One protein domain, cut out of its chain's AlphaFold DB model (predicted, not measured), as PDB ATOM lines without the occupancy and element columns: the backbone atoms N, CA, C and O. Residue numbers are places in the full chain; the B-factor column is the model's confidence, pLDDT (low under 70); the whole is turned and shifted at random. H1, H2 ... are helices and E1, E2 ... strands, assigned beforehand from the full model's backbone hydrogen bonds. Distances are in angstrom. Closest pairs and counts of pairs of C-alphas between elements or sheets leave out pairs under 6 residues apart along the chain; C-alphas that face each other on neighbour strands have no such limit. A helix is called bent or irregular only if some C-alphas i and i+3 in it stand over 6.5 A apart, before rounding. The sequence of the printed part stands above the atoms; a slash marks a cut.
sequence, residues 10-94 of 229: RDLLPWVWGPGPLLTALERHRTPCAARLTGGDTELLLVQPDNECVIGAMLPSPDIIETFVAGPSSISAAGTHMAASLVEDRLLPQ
ATOM      1  N   ARG A  10     289.841  -9.344  89.175       71.75
ATOM      2  CA  ARG A  10     289.015  -8.336  89.862       71.75
ATOM      3  C   ARG A  10     287.537  -8.440  89.491       71.75
ATOM      4  O   ARG A  10     286.701  -8.091  90.315       71.75
ATOM      5  N   ASP A  11     287.226  -8.982  88.315       75.19
ATOM      6  CA  ASP A  11     285.848  -9.218  87.869       75.19
ATOM      7  C   ASP A  11     285.147 -10.299  88.703       75.19
ATOM      8  O   ASP A  11     283.924 -10.385  88.676       75.19
ATOM      9  N   LEU A  12     285.902 -11.109  89.457       75.75
ATOM     10  CA  LEU A  12     285.360 -12.113  90.375       75.75
ATOM     11  C   LEU A  12     284.955 -11.520  91.728       75.75
ATOM     12  O   LEU A  12     284.119 -12.109  92.401       75.75
ATOM     13  N   LEU A  13     285.515 -10.367  92.125       78.81
ATOM     14  CA  LEU A  13     285.281  -9.769  93.447       78.81
ATOM     15  C   LEU A  13     283.794  -9.506  93.743       78.81
ATOM     16  O   LEU A  13     283.381  -9.832  94.852       78.81
ATOM     17  N   PRO A  14     282.971  -8.998  92.798       77.00
ATOM     18  CA  PRO A  14     281.539  -8.804  93.040       77.00
ATOM     19  C   PRO A  14     280.767 -10.105  93.288       77.00
ATOM     20  O   PRO A  14     279.670 -10.061  93.826       77.00
ATOM     21  N   TRP A  15     281.324 -11.249  92.887       78.56
ATOM     22  CA  TRP A  15     280.681 -12.558  92.994       78.56
ATOM     23  C   TRP A  15     281.134 -13.344  94.223       78.56
ATOM     24  O   TRP A  15     280.624 -14.434  94.458       78.56
ATOM     25  N   VAL A  16     282.103 -12.842  94.995       84.12
ATOM     26  CA  VAL A  16     282.537 -13.485  96.239       84.12
ATOM     27  C   VAL A  16     281.559 -13.111  97.345       84.12
ATOM     28  O   VAL A  16     281.383 -11.937  97.652       84.12
ATOM     29  N   TRP A  17     280.948 -14.116  97.971       83.94
ATOM     30  CA  TRP A  17     279.902 -13.891  98.971       83.94
ATOM     31  C   TRP A  17     280.460 -13.386 100.306       83.94
ATOM     32  O   TRP A  17     279.949 -12.443 100.904       83.94
ATOM     33  N   GLY A  18     281.516 -14.026 100.804       72.50
ATOM     34  CA  GLY A  18     282.058 -13.758 102.134       72.50
ATOM     35  C   GLY A  18     283.398 -13.019 102.101       72.50
ATOM     36  O   GLY A  18     284.255 -13.342 101.271       72.50
ATOM     37  N   PRO A  19     283.659 -12.089 103.039       65.69
ATOM     38  CA  PRO A  19     285.021 -11.630 103.284       65.69
ATOM     39  C   PRO A  19     285.880 -12.798 103.798       65.69
ATOM     40  O   PRO A  19     285.393 -13.681 104.505       65.69
ATOM     41  N   GLY A  20     287.179 -12.819 103.485       70.06
ATOM     42  CA  GLY A  20     288.058 -13.863 104.018       70.06
ATOM     43  C   GLY A  20     289.372 -14.083 103.267       70.06
ATOM     44  O   GLY A  20     289.753 -13.268 102.417       70.06
ATOM     45  N   PRO A  21     290.080 -15.185 103.583       72.38
ATOM     46  CA  PRO A  21     291.273 -15.636 102.871       72.38
ATOM     47  C   PRO A  21     291.144 -15.617 101.345       72.38
ATOM     48  O   PRO A  21     292.094 -15.214 100.682       72.38
ATOM     49  N   LEU A  22     289.977 -15.971 100.788       80.56
ATOM     50  CA  LEU A  22     289.732 -15.909  99.341       80.56
ATOM     51  C   LEU A  22     289.804 -14.474  98.800       80.56
ATOM     52  O   LEU A  22     290.537 -14.218  97.849       80.56
ATOM     53  N   LEU A  23     289.095 -13.530  99.426       80.06
ATOM     54  CA  LEU A  23     289.134 -12.119  99.035       80.06
ATOM     55  C   LEU A  23     290.560 -11.561  99.165       80.06
ATOM     56  O   LEU A  23     291.079 -10.934  98.249       80.06
ATOM     57  N   THR A  24     291.243 -11.894 100.264       80.25
ATOM     58  CA  THR A  24     292.640 -11.496 100.496       80.25
ATOM     59  C   THR A  24     293.581 -12.078  99.435       80.25
ATOM     60  O   THR A  24     294.493 -11.389  98.975       80.25
ATOM     61  N   ALA A  25     293.374 -13.333  99.026       79.69
ATOM     62  CA  ALA A  25     294.139 -13.973  97.961       79.69
ATOM     63  C   ALA A  25     293.901 -13.274  96.616       79.69
ATOM     64  O   ALA A  25     294.869 -12.945  95.932       79.69
ATOM     65  N   LEU A  26     292.640 -12.969  96.291       81.62
ATOM     66  CA  LEU A  26     292.250 -12.271  95.066       81.62
ATOM     67  C   LEU A  26     292.700 -10.800  95.023       81.62
ATOM     68  O   LEU A  26     292.879 -10.249  93.940       81.62
ATOM     69  N   GLU A  27     292.894 -10.145  96.161       82.88
ATOM     70  CA  GLU A  27     293.361  -8.754  96.195       82.88
ATOM     71  C   GLU A  27     294.888  -8.636  96.205       82.88
ATOM     72  O   GLU A  27     295.443  -7.726  95.587       82.88
ATOM     73  N   ARG A  28     295.576  -9.524  96.935       79.56
ATOM     74  CA  ARG A  28     297.007  -9.361  97.253       79.56
ATOM     75  C   ARG A  28     297.944 -10.202  96.400       79.56
ATOM     76  O   ARG A  28     299.122  -9.861  96.305       79.56
ATOM     77  N   HIS A  29     297.451 -11.274  95.788       73.81
ATOM     78  CA  HIS A  29     298.277 -12.205  95.028       73.81
ATOM     79  C   HIS A  29     297.769 -12.275  93.590       73.81
ATOM     80  O   HIS A  29     296.566 -12.353  93.344       73.81
ATOM     81  N   ARG A  30     298.680 -12.271  92.610       72.06
ATOM     82  CA  ARG A  30     298.306 -12.697  91.257       72.06
ATOM     83  C   ARG A  30     298.043 -14.189  91.314       72.06
ATOM     84  O   ARG A  30     298.947 -14.943  91.661       72.06
ATOM     85  N   THR A  31     296.826 -14.596  90.987       69.69
ATOM     86  CA  THR A  31     296.440 -16.003  91.083       69.69
ATOM     87  C   THR A  31     296.641 -16.677  89.733       69.69
ATOM     88  O   THR A  31     295.934 -16.358  88.779       69.69
ATOM     89  N   PRO A  32     297.652 -17.559  89.599       67.50
ATOM     90  CA  PRO A  32     297.969 -18.182  88.316       67.50
ATOM     91  C   PRO A  32     296.891 -19.184  87.891       67.50
ATOM     92  O   PRO A  32     296.721 -19.434  86.700       67.50
ATOM     93  N   CYS A  33     296.157 -19.731  88.863       70.94
ATOM     94  CA  CYS A  33     295.113 -20.720  88.665       70.94
ATOM     95  C   CYS A  33     293.880 -20.346  89.494       70.94
ATOM     96  O   CYS A  33     293.966 -20.204  90.718       70.94
ATOM     97  N   ALA A  34     292.735 -20.244  88.820       79.75
ATOM     98  CA  ALA A  34     291.421 -20.154  89.436       79.75
ATOM     99  C   ALA A  34     290.451 -21.088  88.704       79.75
ATOM    100  O   ALA A  34     290.546 -21.262  87.485       79.75
ATOM    101  N   ALA A  35     289.521 -21.690  89.437       81.56
ATOM    102  CA  ALA A  35     288.483 -22.547  88.881       81.56
ATOM    103  C   ALA A  35     287.159 -22.305  89.605       81.56
ATOM    104  O   ALA A  35     287.117 -22.247  90.832       81.56
ATOM    105  N   ARG A  36     286.071 -22.200  88.839       83.00
ATOM    106  CA  ARG A  36     284.712 -22.245  89.382       83.00
ATOM    107  C   ARG A  36     284.306 -23.707  89.522       83.00
ATOM    108  O   ARG A  36     284.370 -24.456  88.545       83.00
ATOM    109  N   LEU A  37     283.931 -24.100  90.730       82.44
ATOM    110  CA  LEU A  37     283.408 -25.422  91.045       82.44
ATOM    111  C   LEU A  37     281.890 -25.297  91.162       82.44
ATOM    112  O   LEU A  37     281.399 -24.445  91.899       82.44
ATOM    113  N   THR A  38     281.165 -26.130  90.422       80.88
ATOM    114  CA  THR A  38     279.697 -26.132  90.391       80.88
ATOM    115  C   THR A  38     279.176 -27.523  90.722       80.88
ATOM    116  O   THR A  38     279.658 -28.504  90.145       80.88
ATOM    117  N   GLY A  39     278.177 -27.609  91.593       76.81
ATOM    118  CA  GLY A  39     277.469 -28.852  91.896       76.81
ATOM    119  C   GLY A  39     276.076 -28.556  92.441       76.81
ATOM    120  O   GLY A  39     275.961 -27.953  93.503       76.81
ATOM    121  N   GLY A  40     275.031 -28.959  91.710       76.81
ATOM    122  CA  GLY A  40     273.670 -28.481  91.981       76.81
ATOM    123  C   GLY A  40     273.628 -26.951  91.936       76.81
ATOM    124  O   GLY A  40     274.231 -26.360  91.041       76.81
ATOM    125  N   ASP A  41     273.021 -26.344  92.954       72.62
ATOM    126  CA  ASP A  41     272.912 -24.884  93.118       72.62
ATOM    127  C   ASP A  41     274.106 -24.270  93.871       72.62
ATOM    128  O   ASP A  41     274.103 -23.099  94.242       72.62
ATOM    129  N   THR A  42     275.148 -25.066  94.142       80.75
ATOM    130  CA  THR A  42     276.337 -24.595  94.855       80.75
ATOM    131  C   THR A  42     277.418 -24.118  93.901       80.75
ATOM    132  O   THR A  42     277.880 -24.865  93.030       80.75
ATOM    133  N   GLU A  43     277.897 -22.900  94.149       85.06
ATOM    134  CA  GLU A  43     279.000 -22.298  93.414       85.06
ATOM    135  C   GLU A  43     280.151 -21.905  94.334       85.06
ATOM    136  O   GLU A  43     280.020 -21.072  95.234       85.06
ATOM    137  N   LEU A  44     281.321 -22.492  94.083       85.62
ATOM    138  CA  LEU A  44     282.547 -22.198  94.817       85.62
ATOM    139  C   LEU A  44     283.629 -21.692  93.867       85.62
ATOM    140  O   LEU A  44     283.714 -22.095  92.704       85.62
ATOM    141  N   LEU A  45     284.516 -20.856  94.395       86.00
ATOM    142  CA  LEU A  45     285.714 -20.406  93.708       86.00
ATOM    143  C   LEU A  45     286.943 -21.028  94.366       86.00
ATOM    144  O   LEU A  45     287.238 -20.768  95.532       86.00
ATOM    145  N   LEU A  46     287.663 -21.827  93.588       84.25
ATOM    146  CA  LEU A  46     288.983 -22.340  93.914       84.25
ATOM    147  C   LEU A  46     290.042 -21.390  93.364       84.25
ATOM    148  O   LEU A  46     290.024 -21.039  92.185       84.25
ATOM    149  N   VAL A  47     291.007 -21.052  94.205       84.31
ATOM    150  CA  VAL A  47     292.174 -20.247  93.873       84.31
ATOM    151  C   VAL A  47     293.410 -20.923  94.454       84.31
ATOM    152  O   VAL A  47     293.387 -21.386  95.593       84.31
ATOM    153  N   GLN A  48     294.496 -20.979  93.685       81.06
ATOM    154  CA  GLN A  48     295.750 -21.577  94.144       81.06
ATOM    155  C   GLN A  48     296.871 -20.527  94.209       81.06
ATOM    156  O   GLN A  48     297.612 -20.364  93.233       81.06
ATOM    157  N   PRO A  49     296.985 -19.764  95.313       75.62
ATOM    158  CA  PRO A  49     298.164 -18.949  95.566       75.62
ATOM    159  C   PRO A  49     299.321 -19.855  96.022       75.62
ATOM    160  O   PRO A  49     299.222 -20.566  97.021       75.62
ATOM    161  N   ASP A  50     300.431 -19.832  95.286       78.56
ATOM    162  CA  ASP A  50     301.627 -20.637  95.561       78.56
ATOM    163  C   ASP A  50     301.327 -22.151  95.700       78.56
ATOM    164  O   ASP A  50     300.890 -22.799  94.745       78.56
ATOM    165  N   ASN A  51     301.573 -22.722  96.885       78.50
ATOM    166  CA  ASN A  51     301.376 -24.142  97.200       78.50
ATOM    167  C   ASN A  51     300.116 -24.404  98.047       78.50
ATOM    168  O   ASN A  51     299.933 -25.524  98.527       78.50
ATOM    169  N   GLU A  52     299.264 -23.398  98.254       83.75
ATOM    170  CA  GLU A  52     298.019 -23.539  99.011       83.75
ATOM    171  C   GLU A  52     296.798 -23.517  98.096       83.75
ATOM    172  O   GLU A  52     296.773 -22.874  97.051       83.75
ATOM    173  N   CYS A  53     295.761 -24.231  98.513       84.44
ATOM    174  CA  CYS A  53     294.459 -24.279  97.877       84.44
ATOM    175  C   CYS A  53     293.477 -23.487  98.743       84.44
ATOM    176  O   CYS A  53     293.147 -23.909  99.852       84.44
ATOM    177  N   VAL A  54     293.025 -22.338  98.242       87.88
ATOM    178  CA  VAL A  54     292.037 -21.482  98.904       87.88
ATOM    179  C   VAL A  54     290.707 -21.633  98.184       87.88
ATOM    180  O   VAL A  54     290.631 -21.444  96.971       87.88
ATOM    181  N   ILE A  55     289.655 -21.978  98.921       88.56
ATOM    182  CA  ILE A  55     288.311 -22.170  98.365       88.56
ATOM    183  C   ILE A  55     287.333 -21.309  99.149       88.56
ATOM    184  O   ILE A  55     287.329 -21.336 100.380       88.56
ATOM    185  N   GLY A  56     286.497 -20.550  98.454       88.44
ATOM    186  CA  GLY A  56     285.429 -19.777  99.083       88.44
ATOM    187  C   GLY A  56     284.140 -19.805  98.280       88.44
ATOM    188  O   GLY A  56     284.111 -20.241  97.130       88.44
ATOM    189  N   ALA A  57     283.074 -19.357  98.930       89.19
ATOM    190  CA  ALA A  57     281.735 -19.311  98.372       89.19
ATOM    191  C   ALA A  57     281.581 -18.174  97.356       89.19
ATOM    192  O   ALA A  57     282.008 -17.041  97.612       89.19
ATOM    193  N   MET A  58     280.935 -18.478  96.232       86.00
ATOM    194  CA  MET A  58     280.399 -17.469  95.324       86.00
ATOM    195  C   MET A  58     278.928 -17.206  95.646       86.00
ATOM    196  O   MET A  58     278.252 -18.084  96.182       86.00
ATOM    197  N   LEU A  59     278.428 -16.017  95.315       81.94
ATOM    198  CA  LEU A  59     276.987 -15.770  95.311       81.94
ATOM    199  C   LEU A  59     276.304 -16.821  94.419       81.94
ATOM    200  O   LEU A  59     276.856 -17.142  93.360       81.94
ATOM    201  N   PRO A  60     275.167 -17.392  94.848       75.75
ATOM    202  CA  PRO A  60     274.439 -18.346  94.026       75.75
ATOM    203  C   PRO A  60     274.006 -17.669  92.717       75.75
ATOM    204  O   PRO A  60     273.869 -16.456  92.637       75.75
ATOM    205  N   SER A  61     273.869 -18.436  91.643       64.00
ATOM    206  CA  SER A  61     273.413 -17.928  90.344       64.00
ATOM    207  C   SER A  61     272.040 -18.528  90.044       64.00
ATOM    208  O   SER A  61     271.855 -19.706  90.343       64.00
ATOM    209  N   PRO A  62     271.091 -17.792  89.431       58.31
ATOM    210  CA  PRO A  62     271.167 -16.408  88.943       58.31
ATOM    211  C   PRO A  62     270.974 -15.337  90.028       58.31
ATOM    212  O   PRO A  62     271.115 -14.150  89.728       58.31
ATOM    213  N   ASP A  63     270.686 -15.756  91.256       59.34
ATOM    214  CA  ASP A  63     270.310 -14.887  92.364       59.34
ATOM    215  C   ASP A  63     271.513 -14.066  92.842       59.34
ATOM    216  O   ASP A  63     272.304 -14.499  93.681       59.34
ATOM    217  N   ILE A  64     271.641 -12.820  92.376       55.91
ATOM    218  CA  ILE A  64     272.335 -11.826  93.199       55.91
ATOM    219  C   ILE A  64     271.403 -11.575  94.378       55.91
ATOM    220  O   ILE A  64     270.645 -10.611  94.379       55.91
ATOM    221  N   ILE A  65     271.432 -12.491  95.346       57.97
ATOM    222  CA  ILE A  65     270.790 -12.288  96.627       57.97
ATOM    223  C   ILE A  65     271.398 -10.987  97.138       57.97
ATOM    224  O   ILE A  65     272.624 -10.892  97.293       57.97
ATOM    225  N   GLU A  66     270.571  -9.963  97.345       56.47
ATOM    226  CA  GLU A  66     270.992  -8.853  98.186       56.47
ATOM    227  C   GLU A  66     271.507  -9.498  99.475       56.47
ATOM    228  O   GLU A  66     270.831 -10.321 100.084       56.47
ATOM    229  N   THR A  67     272.788  -9.307  99.793       58.66
ATOM    230  CA  THR A  67     273.486 -10.149 100.769       58.66
ATOM    231  C   THR A  67     273.044  -9.803 102.188       58.66
ATOM    232  O   THR A  67     273.770  -9.182 102.959       58.66
ATOM    233  N   PHE A  68     271.833 -10.222 102.550       62.09
ATOM    234  CA  PHE A  68     271.232 -10.021 103.863       62.09
ATOM    235  C   PHE A  68     271.909 -10.880 104.939       62.09
ATOM    236  O   PHE A  68     271.798 -10.597 106.131       62.09
ATOM    237  N   VAL A  69     272.661 -11.907 104.522       72.44
ATOM    238  CA  VAL A  69     273.345 -12.861 105.398       72.44
ATOM    239  C   VAL A  69     274.836 -12.924 105.069       72.44
ATOM    240  O   VAL A  69     275.257 -12.845 103.910       72.44
ATOM    241  N   ALA A  70     275.656 -13.074 106.112       80.75
ATOM    242  CA  ALA A  70     277.095 -13.240 105.974       80.75
ATOM    243  C   ALA A  70     277.431 -14.518 105.191       80.75
ATOM    244  O   ALA A  70     276.963 -15.606 105.523       80.75
ATOM    245  N   GLY A  71     278.293 -14.384 104.180       80.25
ATOM    246  CA  GLY A  71     278.717 -15.515 103.364       80.25
ATOM    247  C   GLY A  71     279.553 -16.553 104.133       80.25
ATOM    248  O   GLY A  71     280.188 -16.228 105.144       80.25
ATOM    249  N   PRO A  72     279.620 -17.798 103.631       86.69
ATOM    250  CA  PRO A  72     280.426 -18.863 104.223       86.69
ATOM    251  C   PRO A  72     281.906 -18.493 104.360       86.69
ATOM    252  O   PRO A  72     282.495 -17.833 103.499       86.69
ATOM    253  N   SER A  73     282.546 -18.984 105.422       84.88
ATOM    254  CA  SER A  73     283.979 -18.761 105.632       84.88
ATOM    255  C   SER A  73     284.804 -19.541 104.611       84.88
ATOM    256  O   SER A  73     284.737 -20.769 104.575       84.88
ATOM    257  N   SER A  74     285.654 -18.855 103.842       87.56
ATOM    258  CA  SER A  74     286.598 -19.541 102.952       87.56
ATOM    259  C   SER A  74     287.566 -20.431 103.736       87.56
ATOM    260  O   SER A  74     287.981 -20.091 104.849       87.56
ATOM    261  N   ILE A  75     287.987 -21.525 103.117       88.62
ATOM    262  CA  ILE A  75     288.961 -22.475 103.652       88.62
ATOM    263  C   ILE A  75     290.314 -22.306 102.948       88.62
ATOM    264  O   ILE A  75     290.370 -21.886 101.793       88.62
ATOM    265  N   SER A  76     291.402 -22.652 103.638       88.94
ATOM    266  CA  SER A  76     292.725 -22.856 103.034       88.94
ATOM    267  C   SER A  76     293.234 -24.246 103.397       88.94
ATOM    268  O   SER A  76     293.048 -24.701 104.530       88.94
ATOM    269  N   ALA A  77     293.860 -24.921 102.439       88.50
ATOM    270  CA  ALA A  77     294.438 -26.239 102.623       88.50
ATOM    271  C   ALA A  77     295.758 -26.394 101.863       88.50
ATOM    272  O   ALA A  77     295.889 -25.986 100.714       88.50
ATOM    273  N   ALA A  78     296.714 -27.099 102.468       86.44
ATOM    274  CA  ALA A  78     298.016 -27.412 101.872       86.44
ATOM    275  C   ALA A  78     297.967 -28.454 100.727       86.44
ATOM    276  O   ALA A  78     299.007 -28.879 100.233       86.44
ATOM    277  N   GLY A  79     296.783 -28.928 100.325       82.62
ATOM    278  CA  GLY A  79     296.638 -29.929  99.269       82.62
ATOM    279  C   GLY A  79     295.183 -30.265  98.947       82.62
ATOM    280  O   GLY A  79     294.284 -30.042  99.758       82.62
ATOM    281  N   THR A  80     294.960 -30.837  97.763       81.75
ATOM    282  CA  THR A  80     293.622 -31.061  97.186       81.75
ATOM    283  C   THR A  80     292.757 -32.034  97.982       81.75
ATOM    284  O   THR A  80     291.558 -31.816  98.100       81.75
ATOM    285  N   HIS A  81     293.340 -33.082  98.571       86.56
ATOM    286  CA  HIS A  81     292.573 -34.050  99.359       86.56
ATOM    287  C   HIS A  81     292.029 -33.439 100.659       86.56
ATOM    288  O   HIS A  81     290.861 -33.617 100.990       86.56
ATOM    289  N   MET A  82     292.856 -32.656 101.359       88.75
ATOM    290  CA  MET A  82     292.422 -31.927 102.552       88.75
ATOM    291  C   MET A  82     291.427 -30.819 102.192       88.75
ATOM    292  O   MET A  82     290.467 -30.607 102.924       88.75
ATOM    293  N   ALA A  83     291.619 -30.155 101.048       87.88
ATOM    294  CA  ALA A  83     290.654 -29.193 100.532       87.88
ATOM    295  C   ALA A  83     289.286 -29.846 100.286       87.88
ATOM    296  O   ALA A  83     288.285 -29.304 100.731       87.88
ATOM    297  N   ALA A  84     289.243 -31.024  99.654       88.25
ATOM    298  CA  ALA A  84     287.999 -31.746  99.389       88.25
ATOM    299  C   ALA A  84     287.240 -32.103 100.680       88.25
ATOM    300  O   ALA A  84     286.064 -31.776 100.788       88.25
ATOM    301  N   SER A  85     287.918 -32.665 101.688       90.69
ATOM    302  CA  SER A  85     287.282 -32.951 102.988       90.69
ATOM    303  C   SER A  85     286.783 -31.675 103.675       90.69
ATOM    304  O   SER A  85     285.655 -31.637 104.148       90.69
ATOM    305  N   LEU A  86     287.554 -30.580 103.662       91.06
ATOM    306  CA  LEU A  86     287.093 -29.305 104.223       91.06
ATOM    307  C   LEU A  86     285.917 -28.692 103.445       91.06
ATOM    308  O   LEU A  86     285.103 -27.978 104.036       91.06
ATOM    309  N   VAL A  87     285.821 -28.946 102.137       90.06
ATOM    310  CA  VAL A  87     284.656 -28.553 101.342       90.06
ATOM    311  C   VAL A  87     283.429 -29.334 101.803       90.06
ATOM    312  O   VAL A  87     282.428 -28.715 102.147       90.06
ATOM    313  N   GLU A  88     283.525 -30.660 101.864       89.69
ATOM    314  CA  GLU A  88     282.417 -31.552 102.229       89.69
ATOM    315  C   GLU A  88     281.940 -31.347 103.671       89.69
ATOM    316  O   GLU A  88     280.747 -31.166 103.907       89.69
ATOM    317  N   ASP A  89     282.865 -31.302 104.629       89.88
ATOM    318  CA  ASP A  89     282.537 -31.307 106.059       89.88
ATOM    319  C   ASP A  89     282.166 -29.920 106.602       89.88
ATOM    320  O   ASP A  89     281.566 -29.805 107.675       89.88
ATOM    321  N   ARG A  90     282.564 -28.844 105.909       89.75
ATOM    322  CA  ARG A  90     282.425 -27.475 106.429       89.75
ATOM    323  C   ARG A  90     281.872 -26.486 105.418       89.75
ATOM    324  O   ARG A  90     280.888 -25.821 105.733       89.75
ATOM    325  N   LEU A  91     282.510 -26.325 104.258       88.44
ATOM    326  CA  LEU A  91     282.136 -25.237 103.349       88.44
ATOM    327  C   LEU A  91     280.753 -25.461 102.726       88.44
ATOM    328  O   LEU A  91     279.972 -24.517 102.685       88.44
ATOM    329  N   LEU A  92     280.437 -26.685 102.290       88.94
ATOM    330  CA  LEU A  92     279.141 -27.016 101.690       88.94
ATOM    331  C   LEU A  92     277.976 -26.853 102.680       88.94
ATOM    332  O   LEU A  92     277.047 -26.127 102.336       88.94
ATOM    333  N   PRO A  93     278.021 -27.403 103.913       87.81
ATOM    334  CA  PRO A  93     276.967 -27.154 104.894       87.81
ATOM    335  C   PRO A  93     276.771 -25.664 105.200       87.81
ATOM    336  O   PRO A  93     275.642 -25.191 105.263       87.81
ATOM    337  N   GLN A  94     277.864 -24.902 105.348       88.50
ATOM    338  CA  GLN A  94     277.780 -23.456 105.588       88.50
ATOM    339  C   GLN A  94     277.188 -22.702 104.396       88.50
ATOM    340  O   GLN A  94     276.448 -21.744 104.593       88.50
TER     341      GLN A  94
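Overview. This is residues 10 to 94 of the 229 residues of an uncharacterized protein of Streptomyces caniferus (UniProt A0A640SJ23). What is the main picture? A strongly twisted sheet of four strands, E1 to E4, has the long helix H3 running along one face and the short helix H2 standing up from the opposite face, with H1 packed beside H2 as a helical hairpin. What makes it up? The 85 printed residues hold H1, H2, E1, E2, E3, E4 and H3 in that order, and the class is mixed, helices and strands. The strands run E1, E2, E3, E4 across the sheet as a meander, each strand the antiparallel neighbour of the one before. How large is it? It is compact, with a radius of gyration of the C-alphas of 12.0 A and spans of 34 by 28 by 19 A.

Arrangement. How do the strands pair? E1, residues 34 to 39, and E2, residues 42 to 47, are antiparallel at 160 degrees, with N 37 and O 44 within hydrogen-bond range at 2.8 A. E2 and E3, residues 53 to 57, are antiparallel at 148 degrees, with N 45 and O 56 at 2.8 A. E3 and the edge strand E4, residues 75 to 77, are antiparallel at 164 degrees, with N 53 and O 77 at 2.8 A. What is on the faces? H3, residues 80 to 94, has a height over the sheet of 7.7 A and runs along the strands, at 18 degrees to E3 on the local plane; its closest C-alphas to E4 are those of Ala 83 and Ala 77, 5.2 A apart. H2, residues 21 to 28, is on the opposite face at a height of 9.6 A and stands up from the sheet at 43 degrees; its closest C-alphas to E3 are those of Leu 22 and Gly 56, 5.8 A apart. Where is H1? H1, residues 10 to 15, touches H2 at a shallow tilt of 27 degrees, opposite ways, the closest C-alphas being those of Leu 13 and Leu 23, 7.2 A apart. It only grazes the sheet, with residues 12 to 15, and is apart from H3. How do the helix backbones run? In H2 every O i to N i+4 pair is within hydrogen-bond range, in H3 9 of 11, and in H1 0 of 2, beside 2 of 3 O i to N i+3 pairs.

Along the chain. How long are the elements? E1 spans 16.6 A, E2 16.5 A, E3 13.7 A and H3 19.5 A from first to last C-alpha. Where are the anchors? C-alpha 10, where H1 begins, is at (289.015, -8.336, 89.862), and C-alpha 94, where H3 ends, is at (277.780, -23.456, 105.588). Is any helix irregular? H3 is, with C-alphas 89 and 92 7.0 A apart, and H1 only just, with C-alphas 11 and 14 6.7 A apart.

Size, cuts and confidence. How far does it reach? The two C-alphas farthest apart, those of Asn 51 and Glu 66, are 34.0 A apart, and the printed part has no cut. Which link is long? E3 to E4, with 17 residues between them, is long; the other links are tight. Where is confidence low? The mean pLDDT of the printed part is 79.7, with residue 19, residues 31 to 32 and residues 61 to 68 under 70.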